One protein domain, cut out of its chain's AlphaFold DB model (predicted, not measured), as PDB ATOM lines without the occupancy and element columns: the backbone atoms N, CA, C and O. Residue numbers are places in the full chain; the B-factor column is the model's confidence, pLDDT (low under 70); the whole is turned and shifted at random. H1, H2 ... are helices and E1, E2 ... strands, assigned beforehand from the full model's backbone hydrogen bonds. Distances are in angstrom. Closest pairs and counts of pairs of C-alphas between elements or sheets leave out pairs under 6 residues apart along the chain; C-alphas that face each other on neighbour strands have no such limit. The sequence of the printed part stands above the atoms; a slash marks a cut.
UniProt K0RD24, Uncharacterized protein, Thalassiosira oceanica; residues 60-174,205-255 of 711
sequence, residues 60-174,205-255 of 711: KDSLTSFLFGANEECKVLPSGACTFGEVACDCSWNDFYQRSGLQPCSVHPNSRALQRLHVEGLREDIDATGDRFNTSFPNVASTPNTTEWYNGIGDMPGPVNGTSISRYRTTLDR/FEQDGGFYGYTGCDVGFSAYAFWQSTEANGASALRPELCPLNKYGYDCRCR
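Overview. This is residues 60 to 174 and 205 to 255 of the 711 residues of an uncharacterized protein of Thalassiosira oceanica (UniProt K0RD24). With little regular structure, long loops spread round an antiparallel ribbon, E1 and E2, with H1 touching H5 nearby. Six helices and two strands hold 36 of 166 printed residues, mixed in class. It is compact, radius of gyration of the C-alphas 16.9 A, spans 48, 45 and 25 A.

Along the chain. H1, residues 70 to 74, begins at C-alpha (4.129, 31.311, 15.879). H2 is 96 to 99, H3 111 to 114, E1 117 to 120, H4 171 to 174, E2 211 to 214, H5 220 to 226, H6 235 to 238, ending at C-alpha (-0.952, 34.650, -10.300).

Arrangement. E1 and E2 are neighbours, N 118 and O 213 within hydrogen-bond range at 2.9 A. H1 touches H5, closest C-alphas Asn 71 and Ser 222, 4.5 A. H5 has 0 of 3 O i to N i+4 pairs within range, 3 of 4 to N i+3.

Size, cuts and confidence. Residues 175 to 204 are cut, leaving 8.6 A between C-alphas 174 and 205. The long link E1 to H4 holds low-confidence residues 160 to 165.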
ATOM      1  N   LYS A  60     -20.351  20.535  17.454       77.94
ATOM      2  CA  LYS A  60     -20.481  20.874  18.877       77.94
ATOM      3  C   LYS A  60     -19.753  22.186  19.142       77.94
ATOM      4  O   LYS A  60     -18.739  22.450  18.508       77.94
ATOM      5  N   ASP A  61     -20.189  22.924  20.157       72.75
ATOM      6  CA  ASP A  61     -19.585  24.207  20.558       72.75
ATOM      7  C   ASP A  61     -18.185  24.079  21.200       72.75
ATOM      8  O   ASP A  61     -17.613  25.059  21.673       72.75
ATOM      9  N   SER A  62     -17.617  22.872  21.258       77.69
ATOM     10  CA  SER A  62     -16.292  22.625  21.827       77.69
ATOM     11  C   SER A  62     -15.191  22.830  20.788       77.69
ATOM     12  O   SER A  62     -15.190  22.161  19.756       77.69
ATOM     13  N   LEU A  63     -14.214  23.670  21.117       82.88
ATOM     14  CA  LEU A  63     -12.997  23.872  20.336       82.88
ATOM     15  C   LEU A  63     -11.891  22.916  20.781       82.88
ATOM     16  O   LEU A  63     -11.658  22.741  21.979       82.88
ATOM     17  N   THR A  64     -11.168  22.340  19.822       84.25
ATOM     18  CA  THR A  64      -9.870  21.721  20.114       84.25
ATOM     19  C   THR A  64      -8.801  22.796  20.274       84.25
ATOM     20  O   THR A  64      -8.882  23.864  19.676       84.25
ATOM     21  N   SER A  65      -7.777  22.519  21.074       85.12
ATOM     22  CA  SER A  65      -6.614  23.398  21.207       85.12
ATOM     23  C   SER A  65      -5.820  23.482  19.901       85.12
ATOM     24  O   SER A  65      -5.554  22.449  19.280       85.12
ATOM     25  N   PHE A  66      -5.385  24.690  19.555       88.50
ATOM     26  CA  PHE A  66      -4.578  25.006  18.379       88.50
ATOM     27  C   PHE A  66      -3.215  25.574  18.780       88.50
ATOM     28  O   PHE A  66      -3.037  26.020  19.916       88.50
ATOM     29  N   LEU A  67      -2.286  25.584  17.829       86.56
ATOM     30  CA  LEU A  67      -1.106  26.442  17.854       86.56
ATOM     31  C   LEU A  67      -1.459  27.757  17.145       86.56
ATOM     32  O   LEU A  67      -1.977  27.733  16.030       86.56
ATOM     33  N   PHE A  68      -1.200  28.875  17.817       87.50
ATOM     34  CA  PHE A  68      -1.358  30.241  17.309       87.50
ATOM     35  C   PHE A  68      -0.076  31.020  17.569       87.50
ATOM     36  O   PHE A  68       0.725  30.597  18.396       87.50
ATOM     37  N   GLY A  69       0.082  32.177  16.930       84.56
ATOM     38  CA  GLY A  69       1.089  33.153  17.343       84.56
ATOM     39  C   GLY A  69       2.517  32.842  16.913       84.56
ATOM     40  O   GLY A  69       3.370  33.709  17.063       84.56
ATOM     41  N   ALA A  70       2.785  31.677  16.314       86.62
ATOM     42  CA  ALA A  70       4.129  31.311  15.879       86.62
ATOM     43  C   ALA A  70       4.725  32.363  14.946       86.62
ATOM     44  O   ALA A  70       5.799  32.886  15.208       86.62
ATOM     45  N   ASN A  71       3.996  32.752  13.901       88.25
ATOM     46  CA  ASN A  71       4.455  33.805  13.001       88.25
ATOM     47  C   ASN A  71       4.615  35.165  13.688       88.25
ATOM     48  O   ASN A  71       5.579  35.879  13.416       88.25
ATOM     49  N   GLU A  72       3.706  35.512  14.601       93.56
ATOM     50  CA  GLU A  72       3.748  36.786  15.322       93.56
ATOM     51  C   GLU A  72       4.975  36.881  16.239       93.56
ATOM     52  O   GLU A  72       5.642  37.914  16.282       93.56
ATOM     53  N   GLU A  73       5.306  35.794  16.936       90.44
ATOM     54  CA  GLU A  73       6.462  35.708  17.828       90.44
ATOM     55  C   GLU A  73       7.779  35.563  17.057       90.44
ATOM     56  O   GLU A  73       8.800  36.128  17.452       90.44
ATOM     57  N   CYS A  74       7.775  34.835  15.940       90.75
ATOM     58  CA  CYS A  74       8.990  34.506  15.202       90.75
ATOM     59  C   CYS A  74       9.446  35.588  14.223       90.75
ATOM     60  O   CYS A  74      10.633  35.635  13.902       90.75
ATOM     61  N   LYS A  75       8.559  36.478  13.756       92.06
ATOM     62  CA  LYS A  75       8.908  37.497  12.745       92.06
ATOM     63  C   LYS A  75       9.995  38.486  13.187       92.06
ATOM     64  O   LYS A  75      10.635  39.099  12.339       92.06
ATOM     65  N   VAL A  76      10.215  38.637  14.499       90.56
ATOM     66  CA  VAL A  76      11.262  39.512  15.062       90.56
ATOM     67  C   VAL A  76      12.633  38.836  15.160       90.56
ATOM     68  O   VAL A  76      13.633  39.505  15.427       90.56
ATOM     69  N   LEU A  77      12.694  37.517  14.971       88.06
ATOM     70  CA  LEU A  77      13.926  36.734  15.006       88.06
ATOM     71  C   LEU A  77      14.489  36.560  13.588       88.06
ATOM     72  O   LEU A  77      13.753  36.669  12.613       88.06
ATOM     73  N   PRO A  78      15.792  36.272  13.422       84.12
ATOM     74  CA  PRO A  78      16.317  35.860  12.125       84.12
ATOM     75  C   PRO A  78      15.561  34.639  11.579       84.12
ATOM     76  O   PRO A  78      15.199  33.743  12.346       84.12
ATOM     77  N   SER A  79      15.358  34.582  10.259       75.81
ATOM     78  CA  SER A  79      14.712  33.431   9.611       75.81
ATOM     79  C   SER A  79      15.402  32.120  10.015       75.81
ATOM     80  O   SER A  79      16.631  32.029  10.002       75.81
ATOM     81  N   GLY A  80      14.612  31.131  10.440       73.38
ATOM     82  CA  GLY A  80      15.093  29.832  10.927       73.38
ATOM     83  C   GLY A  80      15.631  29.809  12.367       73.38
ATOM     84  O   GLY A  80      15.899  28.730  12.885       73.38
ATOM     85  N   ALA A  81      15.765  30.954  13.048       82.38
ATOM     86  CA  ALA A  81      16.223  31.002  14.442       82.38
ATOM     87  C   ALA A  81      15.093  30.803  15.467       82.38
ATOM     88  O   ALA A  81      15.355  30.722  16.670       82.38
ATOM     89  N   CYS A  82      13.836  30.758  15.017       82.00
ATOM     90  CA  CYS A  82      12.707  30.641  15.922       82.00
ATOM     91  C   CYS A  82      12.515  29.207  16.420       82.00
ATOM     92  O   CYS A  82      12.432  28.265  15.640       82.00
ATOM     93  N   THR A  83      12.394  29.063  17.737       76.19
ATOM     94  CA  THR A  83      12.068  27.804  18.414       76.19
ATOM     95  C   THR A  83      10.680  27.942  19.026       76.19
ATOM     96  O   THR A  83      10.523  28.153  20.227       76.19
ATOM     97  N   PHE A  84       9.655  27.933  18.171       75.19
ATOM     98  CA  PHE A  84       8.285  28.147  18.617       75.19
ATOM     99  C   PHE A  84       7.668  26.869  19.189       75.19
ATOM    100  O   PHE A  84       7.336  25.950  18.444       75.19
ATOM    101  N   GLY A  85       7.464  26.871  20.509       67.75
ATOM    102  CA  GLY A  85       6.710  25.855  21.244       67.75
ATOM    103  C   GLY A  85       7.308  24.443  21.217       67.75
ATOM    104  O   GLY A  85       8.103  24.068  20.362       67.75
ATOM    105  N   GLU A  86       6.900  23.609  22.174       66.62
ATOM    106  CA  GLU A  86       7.122  22.165  22.071       66.62
ATOM    107  C   GLU A  86       6.085  21.580  21.100       66.62
ATOM    108  O   GLU A  86       4.960  21.256  21.493       66.62
ATOM    109  N   VAL A  87       6.437  21.441  19.819       76.12
ATOM    110  CA  VAL A  87       5.687  20.549  18.924       76.12
ATOM    111  C   VAL A  87       6.027  19.121  19.328       76.12
ATOM    112  O   VAL A  87       7.176  18.692  19.249       76.12
ATOM    113  N   ALA A  88       5.030  18.383  19.817       77.31
ATOM    114  CA  ALA A  88       5.229  16.994  20.205       77.31
ATOM    115  C   ALA A  88       5.624  16.174  18.970       77.31
ATOM    116  O   ALA A  88       4.780  15.921  18.113       77.31
ATOM    117  N   CYS A  89       6.890  15.760  18.891       77.38
ATOM    118  CA  CYS A  89       7.413  14.934  17.810       77.38
ATOM    119  C   CYS A  89       7.768  13.544  18.334       77.38
ATOM    120  O   CYS A  89       8.855  13.315  18.872       77.38
ATOM    121  N   ASP A  90       6.827  12.610  18.208       80.31
ATOM    122  CA  ASP A  90       7.014  11.241  18.671       80.31
ATOM    123  C   ASP A  90       7.842  10.426  17.673       80.31
ATOM    124  O   ASP A  90       7.468  10.286  16.509       80.31
ATOM    125  N   CYS A  91       8.932   9.814  18.138       80.31
ATOM    126  CA  CYS A  91       9.789   8.991  17.283       80.31
ATOM    127  C   CYS A  91       9.064   7.808  16.611       80.31
ATOM    128  O   CYS A  91       9.538   7.302  15.592       80.31
ATOM    129  N   SER A  92       7.942   7.341  17.170       79.12
ATOM    130  CA  SER A  92       7.115   6.282  16.576       79.12
ATOM    131  C   SER A  92       6.371   6.732  15.316       79.12
ATOM    132  O   SER A  92       5.896   5.891  14.546       79.12
ATOM    133  N   TRP A  93       6.280   8.043  15.077       77.62
ATOM    134  CA  TRP A  93       5.634   8.581  13.892       77.62
ATOM    135  C   TRP A  93       6.492   8.391  12.642       77.62
ATOM    136  O   TRP A  93       5.916   8.330  11.565       77.62
ATOM    137  N   ASN A  94       7.813   8.207  12.727       75.88
ATOM    138  CA  ASN A  94       8.653   8.037  11.531       75.88
ATOM    139  C   ASN A  94       8.426   9.166  10.497       75.88
ATOM    140  O   ASN A  94       8.281   8.928   9.293       75.88
ATOM    141  N   ASP A  95       8.302  10.388  11.012       77.44
ATOM    142  CA  ASP A  95       8.043  11.608  10.251       77.44
ATOM    143  C   ASP A  95       9.169  11.844   9.222       77.44
ATOM    144  O   ASP A  95      10.305  11.391   9.404       77.44
ATOM    145  N   PHE A  96       8.874  12.510   8.101       75.94
ATOM    146  CA  PHE A  96       9.904  12.865   7.122       75.94
ATOM    147  C   PHE A  96      11.036  13.683   7.759       75.94
ATOM    148  O   PHE A  96      12.201  13.340   7.560       75.94
ATOM    149  N   TYR A  97      10.704  14.681   8.582       73.88
ATOM    150  CA  TYR A  97      11.674  15.565   9.236       73.88
ATOM    151  C   TYR A  97      12.539  14.833  10.269       73.88
ATOM    152  O   TYR A  97      13.700  15.181  10.487       73.88
ATOM    153  N   GLN A  98      12.003  13.765  10.863       74.38
ATOM    154  CA  GLN A  98      12.765  12.858  11.718       74.38
ATOM    155  C   GLN A  98      13.744  12.012  10.887       74.38
ATOM    156  O   GLN A  98      14.914  11.890  11.243       74.38
ATOM    157  N   ARG A  99      13.285  11.424   9.771       70.69
ATOM    158  CA  ARG A  99      14.117  10.573   8.896       70.69
ATOM    159  C   ARG A  99      15.245  11.341   8.215       70.69
ATOM    160  O   ARG A  99      16.308  10.770   8.000       70.69
ATOM    161  N   SER A 100      15.019  12.610   7.887       70.56
ATOM    162  CA  SER A 100      16.040  13.500   7.331       70.56
ATOM    163  C   SER A 100      17.006  14.048   8.387       70.56
ATOM    164  O   SER A 100      17.980  14.703   8.031       70.56
ATOM    165  N   GLY A 101      16.767  13.776   9.678       73.12
ATOM    166  CA  GLY A 101      17.583  14.286  10.781       73.12
ATOM    167  C   GLY A 101      17.423  15.789  11.026       73.12
ATOM    168  O   GLY A 101      18.228  16.365  11.756       73.12
ATOM    169  N   LEU A 102      16.406  16.421  10.430       70.19
ATOM    170  CA  LEU A 102      16.149  17.857  10.549       70.19
ATOM    171  C   LEU A 102      15.575  18.241  11.917       70.19
ATOM    172  O   LEU A 102      15.784  19.366  12.362       70.19
ATOM    173  N   GLN A 103      14.876  17.325  12.592       71.94
ATOM    174  CA  GLN A 103      14.313  17.564  13.922       71.94
ATOM    175  C   GLN A 103      14.604  16.397  14.881       71.94
ATOM    176  O   GLN A 103      14.375  15.234  14.524       71.94
ATOM    177  N   PRO A 104      15.084  16.667  16.111       74.06
ATOM    178  CA  PRO A 104      15.173  15.649  17.147       74.06
ATOM    179  C   PRO A 104      13.764  15.224  17.582       74.06
ATOM    180  O   PRO A 104      12.903  16.056  17.852       74.06
ATOM    181  N   CYS A 105      13.530  13.916  17.685       79.94
ATOM    182  CA  CYS A 105      12.274  13.371  18.199       79.94
ATOM    183  C   CYS A 105      12.430  12.922  19.657       79.94
ATOM    184  O   CYS A 105      13.522  12.563  20.107       79.94
ATOM    185  N   SER A 106      11.321  12.897  20.392       81.06
ATOM    186  CA  SER A 106      11.241  12.330  21.740       81.06
ATOM    187  C   SER A 106      10.256  11.165  21.756       81.06
ATOM    188  O   SER A 106       9.255  11.173  21.050       81.06
ATOM    189  N   VAL A 107      10.508  10.127  22.555       77.88
ATOM    190  CA  VAL A 107       9.531   9.038  22.715       77.88
ATOM    191  C   VAL A 107       8.459   9.494  23.699       77.88
ATOM    192  O   VAL A 107       8.729   9.667  24.888       77.88
ATOM    193  N   HIS A 108       7.236   9.667  23.210       77.88
ATOM    194  CA  HIS A 108       6.106  10.127  24.006       77.88
ATOM    195  C   HIS A 108       5.084   8.990  24.170       77.88
ATOM    196  O   HIS A 108       4.434   8.595  23.205       77.88
ATOM    197  N   PRO A 109       4.858   8.448  25.379       72.69
ATOM    198  CA  PRO A 109       3.758   7.512  25.573       72.69
ATOM    199  C   PRO A 109       2.420   8.233  25.325       72.69
ATOM    200  O   PRO A 109       2.066   9.152  26.057       72.69
ATOM    201  N   ASN A 110       1.669   7.804  24.302       75.88
ATOM    202  CA  ASN A 110       0.364   8.367  23.914       75.88
ATOM    203  C   ASN A 110       0.405   9.848  23.455       75.88
ATOM    204  O   ASN A 110      -0.373  10.688  23.908       75.88
ATOM    205  N   SER A 111       1.285  10.159  22.502       78.88
ATOM    206  CA  SER A 111       1.468  11.497  21.909       78.88
ATOM    207  C   SER A 111       0.267  12.069  21.151       78.88
ATOM    208  O   SER A 111       0.215  13.273  20.910       78.88
ATOM    209  N   ARG A 112      -0.735  11.254  20.801       77.88
ATOM    210  CA  ARG A 112      -1.897  11.703  20.014       77.88
ATOM    211  C   ARG A 112      -2.647  12.867  20.667       77.88
ATOM    212  O   ARG A 112      -3.064  13.787  19.976       77.88
ATOM    213  N   ALA A 113      -2.799  12.869  21.991       80.50
ATOM    214  CA  ALA A 113      -3.480  13.960  22.696       80.50
ATOM    215  C   ALA A 113      -2.670  15.271  22.737       80.50
ATOM    216  O   ALA A 113      -3.225  16.317  23.081       80.50
ATOM    217  N   LEU A 114      -1.376  15.222  22.403       82.38
ATOM    218  CA  LEU A 114      -0.487  16.380  22.308       82.38
ATOM    219  C   LEU A 114      -0.477  16.989  20.903       82.38
ATOM    220  O   LEU A 114       0.006  18.102  20.741       82.38
ATOM    221  N   GLN A 115      -1.035  16.300  19.905       84.06
ATOM    222  CA  GLN A 115      -1.146  16.826  18.549       84.06
ATOM    223  C   GLN A 115      -2.065  18.048  18.531       84.06
ATOM    224  O   GLN A 115      -3.112  18.096  19.192       84.06
ATOM    225  N   ARG A 116      -1.641  19.065  17.790       88.12
ATOM    226  CA  ARG A 116      -2.336  20.340  17.649       88.12
ATOM    227  C   ARG A 116      -2.370  20.703  16.177       88.12
ATOM    228  O   ARG A 116      -1.399  20.481  15.463       88.12
ATOM    229  N   LEU A 117      -3.500  21.243  15.747       91.81
ATOM    230  CA  LEU A 117      -3.594  21.906  14.455       91.81
ATOM    231  C   LEU A 117      -2.997  23.310  14.600       91.81
ATOM    232  O   LEU A 117      -3.127  23.909  15.670       91.81
ATOM    233  N   HIS A 118      -2.378  23.833  13.551       92.75
ATOM    234  CA  HIS A 118      -1.997  25.242  13.485       92.75
ATOM    235  C   HIS A 118      -3.004  26.011  12.632       92.75
ATOM    236  O   HIS A 118      -3.692  25.446  11.774       92.75
ATOM    237  N   VAL A 119      -3.104  27.304  12.904       94.44
ATOM    238  CA  VAL A 119      -4.005  28.220  12.216       94.44
ATOM    239  C   VAL A 119      -3.211  29.466  11.896       94.44
ATOM    240  O   VAL A 119      -2.917  30.258  12.787       94.44
ATOM    241  N   GLU A 120      -2.886  29.629  10.618       94.88
ATOM    242  CA  GLU A 120      -2.139  30.779  10.141       94.88
ATOM    243  C   GLU A 120      -3.034  31.681   9.304       94.88
ATOM    244  O   GLU A 120      -3.818  31.239   8.465       94.88
ATOM    245  N   GLY A 121      -2.933  32.972   9.562       94.81
ATOM    246  CA  GLY A 121      -3.665  33.991   8.840       94.81
ATOM    247  C   GLY A 121      -3.220  35.357   9.314       94.81
ATOM    248  O   GLY A 121      -3.027  35.586  10.513       94.81
ATOM    249  N   LEU A 122      -3.059  36.263   8.360       94.44
ATOM    250  CA  LEU A 122      -2.850  37.664   8.673       94.44
ATOM    251  C   LEU A 122      -4.126  38.197   9.352       94.44
ATOM    252  O   LEU A 122      -5.239  37.796   8.994       94.44
ATOM    253  N   ARG A 123      -3.980  39.098  10.324       93.88
ATOM    254  CA  ARG A 123      -5.094  39.761  11.028       93.88
ATOM    255  C   ARG A 123      -5.271  41.230  10.646       93.88
ATOM    256  O   ARG A 123      -6.276  41.845  10.975       93.88
ATOM    257  N   GLU A 124      -4.271  41.807   9.997       90.56
ATOM    258  CA  GLU A 124      -4.315  43.182   9.510       90.56
ATOM    259  C   GLU A 124      -5.303  43.337   8.358       90.56
ATOM    260  O   GLU A 124      -5.448  42.417   7.556       90.56
ATOM    261  N   ASP A 125      -5.919  44.515   8.251       88.94
ATOM    262  CA  ASP A 125      -6.676  44.944   7.069       88.94
ATOM    263  C   ASP A 125      -7.756  43.945   6.617       88.94
ATOM    264  O   ASP A 125      -7.794  43.480   5.480       88.94
ATOM    265  N   ILE A 126      -8.602  43.562   7.572       90.88
ATOM    266  CA  ILE A 126      -9.752  42.673   7.397       90.88
ATOM    267  C   ILE A 126     -11.024  43.359   7.884       90.88
ATOM    268  O   ILE A 126     -10.988  44.183   8.803       90.88
ATOM    269  N   ASP A 127     -12.165  42.997   7.305       91.62
ATOM    270  CA  ASP A 127     -13.461  43.459   7.793       91.62
ATOM    271  C   ASP A 127     -13.970  42.649   9.012       91.62
ATOM    272  O   ASP A 127     -13.308  41.751   9.535       91.62
ATOM    273  N   ALA A 128     -15.190  42.946   9.477       90.44
ATOM    274  CA  ALA A 128     -15.804  42.260  10.622       90.44
ATOM    275  C   ALA A 128     -16.097  40.759  10.392       90.44
ATOM    276  O   ALA A 128     -16.429  40.040  11.339       90.44
ATOM    277  N   THR A 129     -15.992  40.285   9.151       89.25
ATOM    278  CA  THR A 129     -16.115  38.878   8.751       89.25
ATOM    279  C   THR A 129     -14.755  38.237   8.453       89.25
ATOM    280  O   THR A 129     -14.661  37.018   8.331       89.25
ATOM    281  N   GLY A 130     -13.677  39.016   8.404       89.62
ATOM    282  CA  GLY A 130     -12.366  38.546   7.972       89.62
ATOM    283  C   GLY A 130     -12.136  38.670   6.467       89.62
ATOM    284  O   GLY A 130     -11.085  38.257   5.998       89.62
ATOM    285  N   ASP A 131     -13.085  39.217   5.704       90.25
ATOM    286  CA  ASP A 131     -12.920  39.435   4.268       90.25
ATOM    287  C   ASP A 131     -11.881  40.533   3.996       90.25
ATOM    288  O   ASP A 131     -11.808  41.547   4.696       90.25
ATOM    289  N   ARG A 132     -11.073  40.303   2.958       89.12
ATOM    290  CA  ARG A 132     -10.001  41.177   2.477       89.12
ATOM    291  C   ARG A 132     -10.319  41.849   1.144       89.12
ATOM    292  O   ARG A 132      -9.656  42.831   0.819       89.12
ATOM    293  N   PHE A 133     -11.311  41.382   0.382       84.75
ATOM    294  CA  PHE A 133     -11.545  41.846  -0.994       84.75
ATOM    295  C   PHE A 133     -11.862  43.345  -1.106       84.75
ATOM    296  O   PHE A 133     -11.574  43.951  -2.133       84.75
ATOM    297  N   ASN A 134     -12.422  43.953  -0.057       85.50
ATOM    298  CA  ASN A 134     -12.822  45.367  -0.034       85.50
ATOM    299  C   ASN A 134     -12.006  46.217   0.958       85.50
ATOM    300  O   ASN A 134     -12.503  47.218   1.478       85.50
ATOM    301  N   THR A 135     -10.778  45.801   1.257       87.62
ATOM    302  CA  THR A 135      -9.896  46.431   2.256       87.62
ATOM    303  C   THR A 135      -8.685  47.091   1.582       87.62
ATOM    304  O   THR A 135      -8.595  47.088   0.354       87.62
ATOM    305  N   SER A 136      -7.748  47.683   2.335       85.19
ATOM    306  CA  SER A 136      -6.494  48.189   1.742       85.19
ATOM    307  C   SER A 136      -5.427  47.100   1.540       85.19
ATOM    308  O   SER A 136      -4.307  47.411   1.106       85.19
ATOM    309  N   PHE A 137      -5.765  45.834   1.820       85.75
ATOM    310  CA  PHE A 137      -4.863  44.702   1.694       85.75
ATOM    311  C   PHE A 137      -4.455  44.556   0.224       85.75
ATOM    312  O   PHE A 137      -5.309  44.714  -0.651       85.75
ATOM    313  N   PRO A 138      -3.177  44.261  -0.085       86.75
ATOM    314  CA  PRO A 138      -2.087  43.847   0.808       86.75
ATOM    315  C   PRO A 138      -1.063  44.946   1.157       86.75
ATOM    316  O   PRO A 138       0.054  44.634   1.567       86.75
ATOM    317  N   ASN A 139      -1.404  46.232   1.006       86.06
ATOM    318  CA  ASN A 139      -0.426  47.335   1.053       86.06
ATOM    319  C   ASN A 139       0.322  47.495   2.393       86.06
ATOM    320  O   ASN A 139       1.357  48.158   2.447       86.06
ATOM    321  N   VAL A 140      -0.189  46.901   3.472       82.38
ATOM    322  CA  VAL A 140       0.395  46.970   4.821       82.38
ATOM    323  C   VAL A 140       1.556  45.981   5.035       82.38
ATOM    324  O   VAL A 140       2.471  46.249   5.816       82.38
ATOM    325  N   ALA A 141       1.605  44.889   4.269       90.12
ATOM    326  CA  ALA A 141       2.536  43.779   4.463       90.12
ATOM    327  C   ALA A 141       3.858  43.966   3.682       90.12
ATOM    328  O   ALA A 141       4.187  43.200   2.779       90.12
ATOM    329  N   SER A 142       4.620  45.019   3.998       91.81
ATOM    330  CA  SER A 142       5.842  45.404   3.256       91.81
ATOM    331  C   SER A 142       7.160  44.824   3.792       91.81
ATOM    332  O   SER A 142       8.169  44.837   3.089       91.81
ATOM    333  N   THR A 143       7.172  44.320   5.025       94.06
ATOM    334  CA  THR A 143       8.305  43.645   5.680       94.06
ATOM    335  C   THR A 143       7.769  42.580   6.642       94.06
ATOM    336  O   THR A 143       6.604  42.678   7.036       94.06
ATOM    337  N   PRO A 144       8.588  41.626   7.127       94.25
ATOM    338  CA  PRO A 144       8.131  40.666   8.135       94.25
ATOM    339  C   PRO A 144       7.549  41.357   9.377       94.25
ATOM    340  O   PRO A 144       6.478  40.986   9.844       94.25
ATOM    341  N   ASN A 145       8.183  42.435   9.855       93.94
ATOM    342  CA  ASN A 145       7.746  43.178  11.043       93.94
ATOM    343  C   ASN A 145       6.427  43.941  10.865       93.94
ATOM    344  O   ASN A 145       5.781  44.249  11.863       93.94
ATOM    345  N   THR A 146       6.051  44.280   9.631       93.38
ATOM    346  CA  THR A 146       4.788  44.975   9.352       93.38
ATOM    347  C   THR A 146       3.637  44.015   9.091       93.38
ATOM    348  O   THR A 146       2.524  44.497   8.965       93.38
ATOM    349  N   THR A 147       3.890  42.705   8.992       94.62
ATOM    350  CA  THR A 147       2.816  41.701   8.994       94.62
ATOM    351  C   THR A 147       2.264  41.549  10.404       94.62
ATOM    352  O   THR A 147       3.037  41.525  11.359       94.62
ATOM    353  N   GLU A 148       0.956  41.402  10.560       94.81
ATOM    354  CA  GLU A 148       0.301  41.042  11.814       94.81
ATOM    355  C   GLU A 148      -0.451  39.724  11.663       94.81
ATOM    356  O   GLU A 148      -1.292  39.582  10.774       94.81
ATOM    357  N   TRP A 149      -0.207  38.781  12.572       95.19
ATOM    358  CA  TRP A 149      -0.811  37.447  12.555       95.19
ATOM    359  C   TRP A 149      -1.781  37.255  13.721       95.19
ATOM    360  O   TRP A 149      -1.660  37.897  14.768       95.19
ATOM    361  N   TYR A 150      -2.753  36.354  13.569       95.19
ATOM    362  CA  TYR A 150      -3.618  35.980  14.689       95.19
ATOM    363  C   TYR A 150      -2.808  35.317  15.812       95.19
ATOM    364  O   TYR A 150      -2.173  34.281  15.610       95.19
ATOM    365  N   ASN A 151      -2.886  35.878  17.021       93.19
ATOM    366  CA  ASN A 151      -2.235  35.318  18.211       93.19
ATOM    367  C   ASN A 151      -3.214  34.529  19.107       93.19
ATOM    368  O   ASN A 151      -2.858  33.973  20.143       93.19
ATOM    369  N   GLY A 152      -4.482  34.455  18.704       92.94
ATOM    370  CA  GLY A 152      -5.482  33.638  19.372       92.94
ATOM    371  C   GLY A 152      -6.886  33.858  18.831       92.94
ATOM    372  O   GLY A 152      -7.150  34.755  18.035       92.94
ATOM    373  N   ILE A 153      -7.816  33.043  19.325       91.44
ATOM    374  CA  ILE A 153      -9.233  33.061  18.924       91.44
ATOM    375  C   ILE A 153      -9.904  34.411  19.229       91.44
ATOM    376  O   ILE A 153     -10.818  34.818  18.520       91.44
ATOM    377  N   GLY A 154      -9.453  35.106  20.280       91.19
ATOM    378  CA  GLY A 154      -9.992  36.413  20.671       91.19
ATOM    379  C   GLY A 154      -9.737  37.528  19.653       91.19
ATOM    380  O   GLY A 154     -10.477  38.506  19.651       91.19
ATOM    381  N   ASP A 155      -8.744  37.351  18.776       91.69
ATOM    382  CA  ASP A 155      -8.359  38.333  17.759       91.69
ATOM    383  C   ASP A 155      -9.090  38.108  16.421       91.69
ATOM    384  O   ASP A 155      -8.931  38.890  15.486       91.69
ATOM    385  N   MET A 156      -9.867  37.027  16.299       93.56
ATOM    386  CA  MET A 156     -10.469  36.609  15.033       93.56
ATOM    387  C   MET A 156     -11.847  37.239  14.808       93.56
ATOM    388  O   MET A 156     -12.699  37.175  15.700       93.56
ATOM    389  N   PRO A 157     -12.132  37.765  13.603       93.06
ATOM    390  CA  PRO A 157     -13.450  38.292  13.278       93.06
ATOM    391  C   PRO A 157     -14.569  37.249  13.380       93.06
ATOM    392  O   PRO A 157     -14.462  36.109  12.908       93.06
ATOM    393  N   GLY A 158     -15.687  37.679  13.963       88.50
ATOM    394  CA  GLY A 158     -16.907  36.894  14.113       88.50
ATOM    395  C   GLY A 158     -17.446  36.858  15.545       88.50
ATOM    396  O   GLY A 158     -16.767  37.232  16.503       88.50
ATOM    397  N   PRO A 159     -18.701  36.427  15.728       77.81
ATOM    398  CA  PRO A 159     -19.329  36.427  17.038       77.81
ATOM    399  C   PRO A 159     -18.799  35.277  17.911       77.81
ATOM    400  O   PRO A 159     -19.057  34.099  17.660       77.81
ATOM    401  N   VAL A 160     -18.120  35.617  19.011       66.44
ATOM    402  CA  VAL A 160     -17.619  34.634  19.993       66.44
ATOM    403  C   VAL A 160     -18.765  33.805  20.592       66.44
ATOM    404  O   VAL A 160     -18.653  32.580  20.667       66.44
ATOM    405  N   ASN A 161     -19.891  34.467  20.899       59.38
ATOM    406  CA  ASN A 161     -21.079  33.905  21.561       59.38
ATOM    407  C   ASN A 161     -22.323  33.817  20.651       59.38
ATOM    408  O   ASN A 161     -23.442  33.668  21.142       59.38
ATOM    409  N   GLY A 162     -22.163  33.978  19.336       55.31
ATOM    410  CA  GLY A 162     -23.293  33.922  18.413       55.31
ATOM    411  C   GLY A 162     -23.675  32.481  18.100       55.31
ATOM    412  O   GLY A 162     -22.826  31.706  17.677       55.31
ATOM    413  N   THR A 163     -24.964  32.154  18.189       55.28
ATOM    414  CA  THR A 163     -25.579  30.951  17.592       55.28
ATOM    415  C   THR A 163     -25.583  31.007  16.054       55.28
ATOM    416  O   THR A 163     -26.497  30.483  15.417       55.28
ATOM    417  N   SER A 164     -24.638  31.736  15.450       52.09
ATOM    418  CA  SER A 164     -24.549  31.917  14.006       52.09
ATOM    419  C   SER A 164     -24.390  30.549  13.353       52.09
ATOM    420  O   SER A 164     -23.500  29.780  13.696       52.09
ATOM    421  N   ILE A 165     -25.313  30.252  12.439       59.06
ATOM    422  CA  ILE A 165     -25.464  28.972  11.728       59.06
ATOM    423  C   ILE A 165     -24.419  28.843  10.604       59.06
ATOM    424  O   ILE A 165     -24.219  27.765  10.043       59.06
ATOM    425  N   SER A 166     -23.746  29.944  10.272       74.69
ATOM    426  CA  SER A 166     -22.665  29.961   9.300       74.69
ATOM    427  C   SER A 166     -21.473  29.166   9.833       74.69
ATOM    428  O   SER A 166     -20.967  29.437  10.914       74.69
ATOM    429  N   ARG A 167     -21.005  28.192   9.056       88.50
ATOM    430  CA  ARG A 167     -19.849  27.357   9.412       88.50
ATOM    431  C   ARG A 167     -18.533  27.869   8.831       88.50
ATOM    432  O   ARG A 167     -17.481  27.323   9.146       88.50
ATOM    433  N   TYR A 168     -18.583  28.889   7.974       93.62
ATOM    434  CA  TYR A 168     -17.405  29.398   7.270       93.62
ATOM    435  C   TYR A 168     -17.443  30.897   6.924       93.62
ATOM    436  O   TYR A 168     -16.469  31.364   6.343       93.62
ATOM    437  N   ARG A 169     -18.506  31.668   7.227       91.81
ATOM    438  CA  ARG A 169     -18.615  33.083   6.791       91.81
ATOM    439  C   ARG A 169     -17.643  34.013   7.493       91.81
ATOM    440  O   ARG A 169     -17.279  35.023   6.902       91.81
ATOM    441  N   THR A 170     -17.277  33.724   8.741       93.94
ATOM    442  CA  THR A 170     -16.255  34.502   9.445       93.94
ATOM    443  C   THR A 170     -14.990  33.688   9.682       93.94
ATOM    444  O   THR A 170     -15.048  32.457   9.724       93.94
ATOM    445  N   THR A 171     -13.847  34.351   9.888       94.62
ATOM    446  CA  THR A 171     -12.593  33.671  10.270       94.62
ATOM    447  C   THR A 171     -12.799  32.790  11.501       94.62
ATOM    448  O   THR A 171     -12.413  31.622  11.504       94.62
ATOM    449  N   LEU A 172     -13.494  33.303  12.523       92.81
ATOM    450  CA  LEU A 172     -13.820  32.521  13.712       92.81
ATOM    451  C   LEU A 172     -14.696  31.294  13.400       92.81
ATOM    452  O   LEU A 172     -14.442  30.222  13.953       92.81
ATOM    453  N   ASP A 173     -15.702  31.421  12.527       92.25
ATOM    454  CA  ASP A 173     -16.534  30.287  12.100       92.25
ATOM    455  C   ASP A 173     -15.675  29.222  11.400       92.25
ATOM    456  O   ASP A 173     -15.778  28.037  11.726       92.25
ATOM    457  N   ARG A 174     -14.767  29.633  10.499       94.25
ATOM    458  CA  ARG A 174     -13.854  28.715   9.798       94.25
ATOM    459  C   ARG A 174     -12.961  27.952  10.764       94.25
ATOM    460  O   ARG A 174     -12.874  26.731  10.666       94.25
ATOM    461  N   PHE A 205      -8.149  29.135   2.583       97.88
ATOM    462  CA  PHE A 205      -9.449  29.804   2.463       97.88
ATOM    463  C   PHE A 205      -9.416  31.025   1.548       97.88
ATOM    464  O   PHE A 205      -8.512  31.857   1.614       97.88
ATOM    465  N   GLU A 206     -10.465  31.164   0.738       96.56
ATOM    466  CA  GLU A 206     -10.572  32.230  -0.263       96.56
ATOM    467  C   GLU A 206     -10.757  33.609   0.366       96.56
ATOM    468  O   GLU A 206     -10.194  34.600  -0.099       96.56
ATOM    469  N   GLN A 207     -11.558  33.675   1.428       94.81
ATOM    470  CA  GLN A 207     -12.035  34.936   1.984       94.81
ATOM    471  C   GLN A 207     -10.915  35.746   2.652       94.81
ATOM    472  O   GLN A 207     -10.801  36.951   2.434       94.81
ATOM    473  N   ASP A 208     -10.063  35.089   3.443       93.94
ATOM    474  CA  ASP A 208      -9.056  35.756   4.275       93.94
ATOM    475  C   ASP A 208      -7.612  35.324   3.996       93.94
ATOM    476  O   ASP A 208      -6.698  35.864   4.623       93.94
ATOM    477  N   GLY A 209      -7.394  34.382   3.071       95.12
ATOM    478  CA  GLY A 209      -6.074  33.801   2.812       95.12
ATOM    479  C   GLY A 209      -5.568  32.905   3.944       95.12
ATOM    480  O   GLY A 209      -4.372  32.612   4.004       95.12
ATOM    481  N   GLY A 210      -6.452  32.505   4.866       95.94
ATOM    482  CA  GLY A 210      -6.114  31.652   5.997       95.94
ATOM    483  C   GLY A 210      -5.634  30.275   5.547       95.94
ATOM    484  O   GLY A 210      -6.206  29.681   4.636       95.94
ATOM    485  N   PHE A 211      -4.603  29.761   6.211       96.56
ATOM    486  CA  PHE A 211      -3.979  28.476   5.928       96.56
ATOM    487  C   PHE A 211      -3.891  27.647   7.209       96.56
ATOM    488  O   PHE A 211      -3.104  27.938   8.113       96.56
ATOM    489  N   TYR A 212      -4.780  26.661   7.341       96.19
ATOM    490  CA  TYR A 212      -4.964  25.909   8.584       96.19
ATOM    491  C   TYR A 212      -4.640  24.442   8.347       96.19
ATOM    492  O   TYR A 212      -5.095  23.865   7.360       96.19
ATOM    493  N   GLY A 213      -3.897  23.801   9.244       94.81
ATOM    494  CA  GLY A 213      -3.405  22.465   8.935       94.81
ATOM    495  C   GLY A 213      -2.676  21.741  10.047       94.81
ATOM    496  O   GLY A 213      -2.731  22.084  11.231       94.81
ATOM    497  N   TYR A 214      -2.000  20.685   9.615       91.56
ATOM    498  CA  TYR A 214      -1.083  19.887  10.404       91.56
ATOM    499  C   TYR A 214       0.132  19.526   9.550       91.56
ATOM    500  O   TYR A 214      -0.020  18.915   8.494       91.56
ATOM    501  N   THR A 215       1.323  19.875  10.031       87.31
ATOM    502  CA  THR A 215       2.611  19.650   9.344       87.31
ATOM    503  C   THR A 215       3.504  18.646  10.100       87.31
ATOM    504  O   THR A 215       4.729  18.654  10.022       87.31
ATOM    505  N   GLY A 216       2.889  17.789  10.925       86.00
ATOM    506  CA  GLY A 216       3.633  16.809  11.717       86.00
ATOM    507  C   GLY A 216       4.559  17.459  12.744       86.00
ATOM    508  O   GLY A 216       4.109  18.240  13.586       86.00
ATOM    509  N   CYS A 217       5.835  17.081  12.691       80.62
ATOM    510  CA  CYS A 217       6.898  17.581  13.566       80.62
ATOM    511  C   CYS A 217       7.519  18.920  13.132       80.62
ATOM    512  O   CYS A 217       8.464  19.379  13.776       80.62
ATOM    513  N   ASP A 218       7.055  19.521  12.040       82.94
ATOM    514  CA  ASP A 218       7.645  20.743  11.506       82.94
ATOM    515  C   ASP A 218       7.048  22.011  12.141       82.94
ATOM    516  O   ASP A 218       5.857  22.094  12.439       82.94
ATOM    517  N   VAL A 219       7.888  23.027  12.326       82.94
ATOM    518  CA  VAL A 219       7.486  24.392  12.709       82.94
ATOM    519  C   VAL A 219       7.745  25.390  11.585       82.94
ATOM    520  O   VAL A 219       7.660  26.590  11.811       82.94
ATOM    521  N   GLY A 220       8.020  24.928  10.359       83.88
ATOM    522  CA  GLY A 220       8.281  25.773   9.190       83.88
ATOM    523  C   GLY A 220       7.204  26.831   8.925       83.88
ATOM    524  O   GLY A 220       7.512  27.903   8.405       83.88
ATOM    525  N   PHE A 221       5.967  26.602   9.383       87.94
ATOM    526  CA  PHE A 221       4.900  27.605   9.343       87.94
ATOM    527  C   PHE A 221       5.230  28.885  10.114       87.94
ATOM    528  O   PHE A 221       4.692  29.930   9.778       87.94
ATOM    529  N   SER A 222       6.142  28.855  11.090       88.94
ATOM    530  CA  SER A 222       6.597  30.035  11.828       88.94
ATOM    531  C   SER A 222       7.469  30.984  10.995       88.94
ATOM    532  O   SER A 222       7.799  32.083  11.442       88.94
ATOM    533  N   ALA A 223       7.902  30.549   9.808       90.56
ATOM    534  CA  ALA A 223       8.653  31.359   8.858       90.56
ATOM    535  C   ALA A 223       7.748  32.059   7.829       90.56
ATOM    536  O   ALA A 223       8.245  32.785   6.966       90.56
ATOM    537  N   TYR A 224       6.426  31.879   7.897       93.31
ATOM    538  CA  TYR A 224       5.491  32.449   6.928       93.31
ATOM    539  C   TYR A 224       5.460  33.978   6.936       93.31
ATOM    540  O   TYR A 224       5.199  34.567   5.888       93.31
ATOM    541  N   ALA A 225       5.826  34.638   8.037       94.00
ATOM    542  CA  ALA A 225       6.058  36.087   8.053       94.00
ATOM    543  C   ALA A 225       7.187  36.543   7.100       94.00
ATOM    544  O   ALA A 225       7.157  37.664   6.593       94.00
ATOM    545  N   PHE A 226       8.170  35.676   6.827       94.12
ATOM    546  CA  PHE A 226       9.304  35.952   5.935       94.12
ATOM    547  C   PHE A 226       9.054  35.543   4.486       94.12
ATOM    548  O   PHE A 226       9.862  35.875   3.620       94.12
ATOM    549  N   TRP A 227       7.964  34.823   4.207       94.69
ATOM    550  CA  TRP A 227       7.601  34.514   2.832       94.69
ATOM    551  C   TRP A 227       7.341  35.817   2.073       94.69
ATOM    552  O   TRP A 227       6.617  36.684   2.561       94.69
ATOM    553  N   GLN A 228       7.938  35.949   0.891       95.69
ATOM    554  CA  GLN A 228       7.838  37.140   0.059       95.69
ATOM    555  C   GLN A 228       7.323  36.759  -1.332       95.69
ATOM    556  O   GLN A 228       7.802  35.794  -1.925       95.69
ATOM    557  N   SER A 229       6.383  37.532  -1.874       95.94
ATOM    558  CA  SER A 229       5.993  37.458  -3.283       95.94
ATOM    559  C   SER A 229       7.152  37.940  -4.157       95.94
ATOM    560  O   SER A 229       7.599  39.086  -4.030       95.94
ATOM    561  N   THR A 230       7.657  37.065  -5.025       95.06
ATOM    562  CA  THR A 230       8.776  37.339  -5.932       95.06
ATOM    563  C   THR A 230       8.420  36.892  -7.345       95.06
ATOM    564  O   THR A 230       7.537  36.060  -7.540       95.06
ATOM    565  N   GLU A 231       9.129  37.403  -8.352       94.06
ATOM    566  CA  GLU A 231       8.974  36.899  -9.726       94.06
ATOM    567  C   GLU A 231       9.320  35.404  -9.803       94.06
ATOM    568  O   GLU A 231       8.607  34.636 -10.440       94.06
ATOM    569  N   ALA A 232      10.351  34.977  -9.065       91.00
ATOM    570  CA  ALA A 232      10.829  33.596  -9.041       91.00
ATOM    571  C   ALA A 232       9.825  32.586  -8.465       91.00
ATOM    572  O   ALA A 232       9.913  31.408  -8.782       91.00
ATOM    573  N   ASN A 233       8.884  33.013  -7.615       90.94
ATOM    574  CA  ASN A 233       7.822  32.133  -7.117       90.94
ATOM    575  C   ASN A 233       6.467  32.360  -7.799       90.94
ATOM    576  O   ASN A 233       5.481  31.744  -7.393       90.94
ATOM    577  N   GLY A 234       6.412  33.255  -8.793       93.69
ATOM    578  CA  GLY A 234       5.242  33.500  -9.633       93.69
ATOM    579  C   GLY A 234       4.030  34.120  -8.929       93.69
ATOM    580  O   GLY A 234       3.011  34.367  -9.573       93.69
ATOM    581  N   ALA A 235       4.109  34.419  -7.630       94.94
ATOM    582  CA  ALA A 235       2.958  34.861  -6.844       94.94
ATOM    583  C   ALA A 235       2.331  36.158  -7.377       94.94
ATOM    584  O   ALA A 235       1.107  36.270  -7.472       94.94
ATOM    585  N   SER A 236       3.162  37.126  -7.777       95.44
ATOM    586  CA  SER A 236       2.691  38.390  -8.350       95.44
ATOM    587  C   SER A 236       2.115  38.254  -9.755       95.44
ATOM    588  O   SER A 236       1.381  39.139 -10.180       95.44
ATOM    589  N   ALA A 237       2.437  37.178 -10.477       95.00
ATOM    590  CA  ALA A 237       1.834  36.884 -11.773       95.00
ATOM    591  C   ALA A 237       0.459  36.214 -11.614       95.00
ATOM    592  O   ALA A 237      -0.459  36.541 -12.359       95.00
ATOM    593  N   LEU A 238       0.308  35.339 -10.611       93.69
ATOM    594  CA  LEU A 238      -0.952  34.650 -10.300       93.69
ATOM    595  C   LEU A 238      -2.057  35.615  -9.857       93.69
ATOM    596  O   LEU A 238      -3.170  35.595 -10.378       93.69
ATOM    597  N   ARG A 239      -1.756  36.442  -8.851       93.44
ATOM    598  CA  ARG A 239      -2.725  37.323  -8.180       93.44
ATOM    599  C   ARG A 239      -2.075  38.675  -7.873       93.44
ATOM    600  O   ARG A 239      -1.831  38.965  -6.700       93.44
ATOM    601  N   PRO A 240      -1.739  39.507  -8.873       94.12
ATOM    602  CA  PRO A 240      -1.052  40.786  -8.652       94.12
ATOM    603  C   PRO A 240      -1.781  41.708  -7.663       94.12
ATOM    604  O   PRO A 240      -1.145  42.493  -6.962       94.12
ATOM    605  N   GLU A 241      -3.106  41.600  -7.584       93.12
ATOM    606  CA  GLU A 241      -3.969  42.359  -6.685       93.12
ATOM    607  C   GLU A 241      -3.880  41.916  -5.216       93.12
ATOM    608  O   GLU A 241      -4.029  42.751  -4.328       93.12
ATOM    609  N   LEU A 242      -3.598  40.636  -4.943       92.25
ATOM    610  CA  LEU A 242      -3.454  40.090  -3.581       92.25
ATOM    611  C   LEU A 242      -1.988  39.893  -3.169       92.25
ATOM    612  O   LEU A 242      -1.659  39.858  -1.981       92.25
ATOM    613  N   CYS A 243      -1.107  39.739  -4.152       95.06
ATOM    614  CA  CYS A 243       0.255  39.247  -3.998       95.06
ATOM    615  C   CYS A 243       1.254  40.091  -4.803       95.06
ATOM    616  O   CYS A 243       2.097  39.519  -5.498       95.06
ATOM    617  N   PRO A 244       1.201  41.436  -4.751       96.00
ATOM    618  CA  PRO A 244       2.092  42.277  -5.534       96.00
ATOM    619  C   PRO A 244       3.554  41.983  -5.192       96.00
ATOM    620  O   PRO A 244       3.877  41.490  -4.106       96.00
ATOM    621  N   LEU A 245       4.444  42.294  -6.131       96.44
ATOM    622  CA  LEU A 245       5.871  42.052  -5.963       96.44
ATOM    623  C   LEU A 245       6.380  42.695  -4.664       96.44
ATOM    624  O   LEU A 245       6.082  43.853  -4.372       96.44
ATOM    625  N   ASN A 246       7.185  41.945  -3.911       95.75
ATOM    626  CA  ASN A 246       7.730  42.295  -2.600       95.75
ATOM    627  C   ASN A 246       6.749  42.269  -1.417       95.75
ATOM    628  O   ASN A 246       7.162  42.628  -0.315       95.75
ATOM    629  N   LYS A 247       5.501  41.818  -1.591       95.62
ATOM    630  CA  LYS A 247       4.569  41.581  -0.475       95.62
ATOM    631  C   LYS A 247       5.107  40.497   0.458       95.62
ATOM    632  O   LYS A 247       5.425  39.406  -0.008       95.62
ATOM    633  N   TYR A 248       5.176  40.783   1.752       95.88
ATOM    634  CA  TYR A 248       5.563  39.836   2.798       95.88
ATOM    635  C   TYR A 248       4.349  39.148   3.426       95.88
ATOM    636  O   TYR A 248       3.216  39.615   3.320       95.88
ATOM    637  N   GLY A 249       4.600  38.028   4.096       95.31
ATOM    638  CA  GLY A 249       3.583  37.228   4.760       95.31
ATOM    639  C   GLY A 249       2.930  36.236   3.806       95.31
ATOM    640  O   GLY A 249       2.406  36.607   2.753       95.31
ATOM    641  N   TYR A 250       2.948  34.961   4.176       95.38
ATOM    642  CA  TYR A 250       2.302  33.904   3.409       95.38
ATOM    643  C   TYR A 250       0.788  34.128   3.316       95.38
ATOM    644  O   TYR A 250       0.130  34.474   4.294       95.38
ATOM    645  N   ASP A 251       0.244  33.902   2.127       95.69
ATOM    646  CA  ASP A 251      -1.187  33.838   1.853       95.69
ATOM    647  C   ASP A 251      -1.378  32.701   0.851       95.69
ATOM    648  O   ASP A 251      -0.718  32.678  -0.194       95.69
ATOM    649  N   CYS A 252      -2.231  31.728   1.177       96.25
ATOM    650  CA  CYS A 252      -2.378  30.533   0.350       96.25
ATOM    651  C   CYS A 252      -2.838  30.864  -1.076       96.25
ATOM    652  O   CYS A 252      -2.456  30.168  -2.012       96.25
ATOM    653  N   ARG A 253      -3.580  31.962  -1.262       96.38
ATOM    654  CA  ARG A 253      -4.096  32.413  -2.566       96.38
ATOM    655  C   ARG A 253      -2.988  32.905  -3.497       96.38
ATOM    656  O   ARG A 253      -3.193  32.967  -4.702       96.38
ATOM    657  N   CYS A 254      -1.809  33.206  -2.952       96.06
ATOM    658  CA  CYS A 254      -0.618  33.582  -3.711       96.06
ATOM    659  C   CYS A 254       0.162  32.388  -4.279       96.06
ATOM    660  O   CYS A 254       1.273  32.569  -4.778       96.06
ATOM    661  N   ARG A 255      -0.343  31.159  -4.137       95.62
ATOM    662  CA  ARG A 255       0.364  29.937  -4.531       95.62
ATOM    663  C   ARG A 255      -0.355  29.250  -5.688       95.62
ATOM    664  O   ARG A 255      -1.581  29.156  -5.676       95.62
TER     665      ARG A 255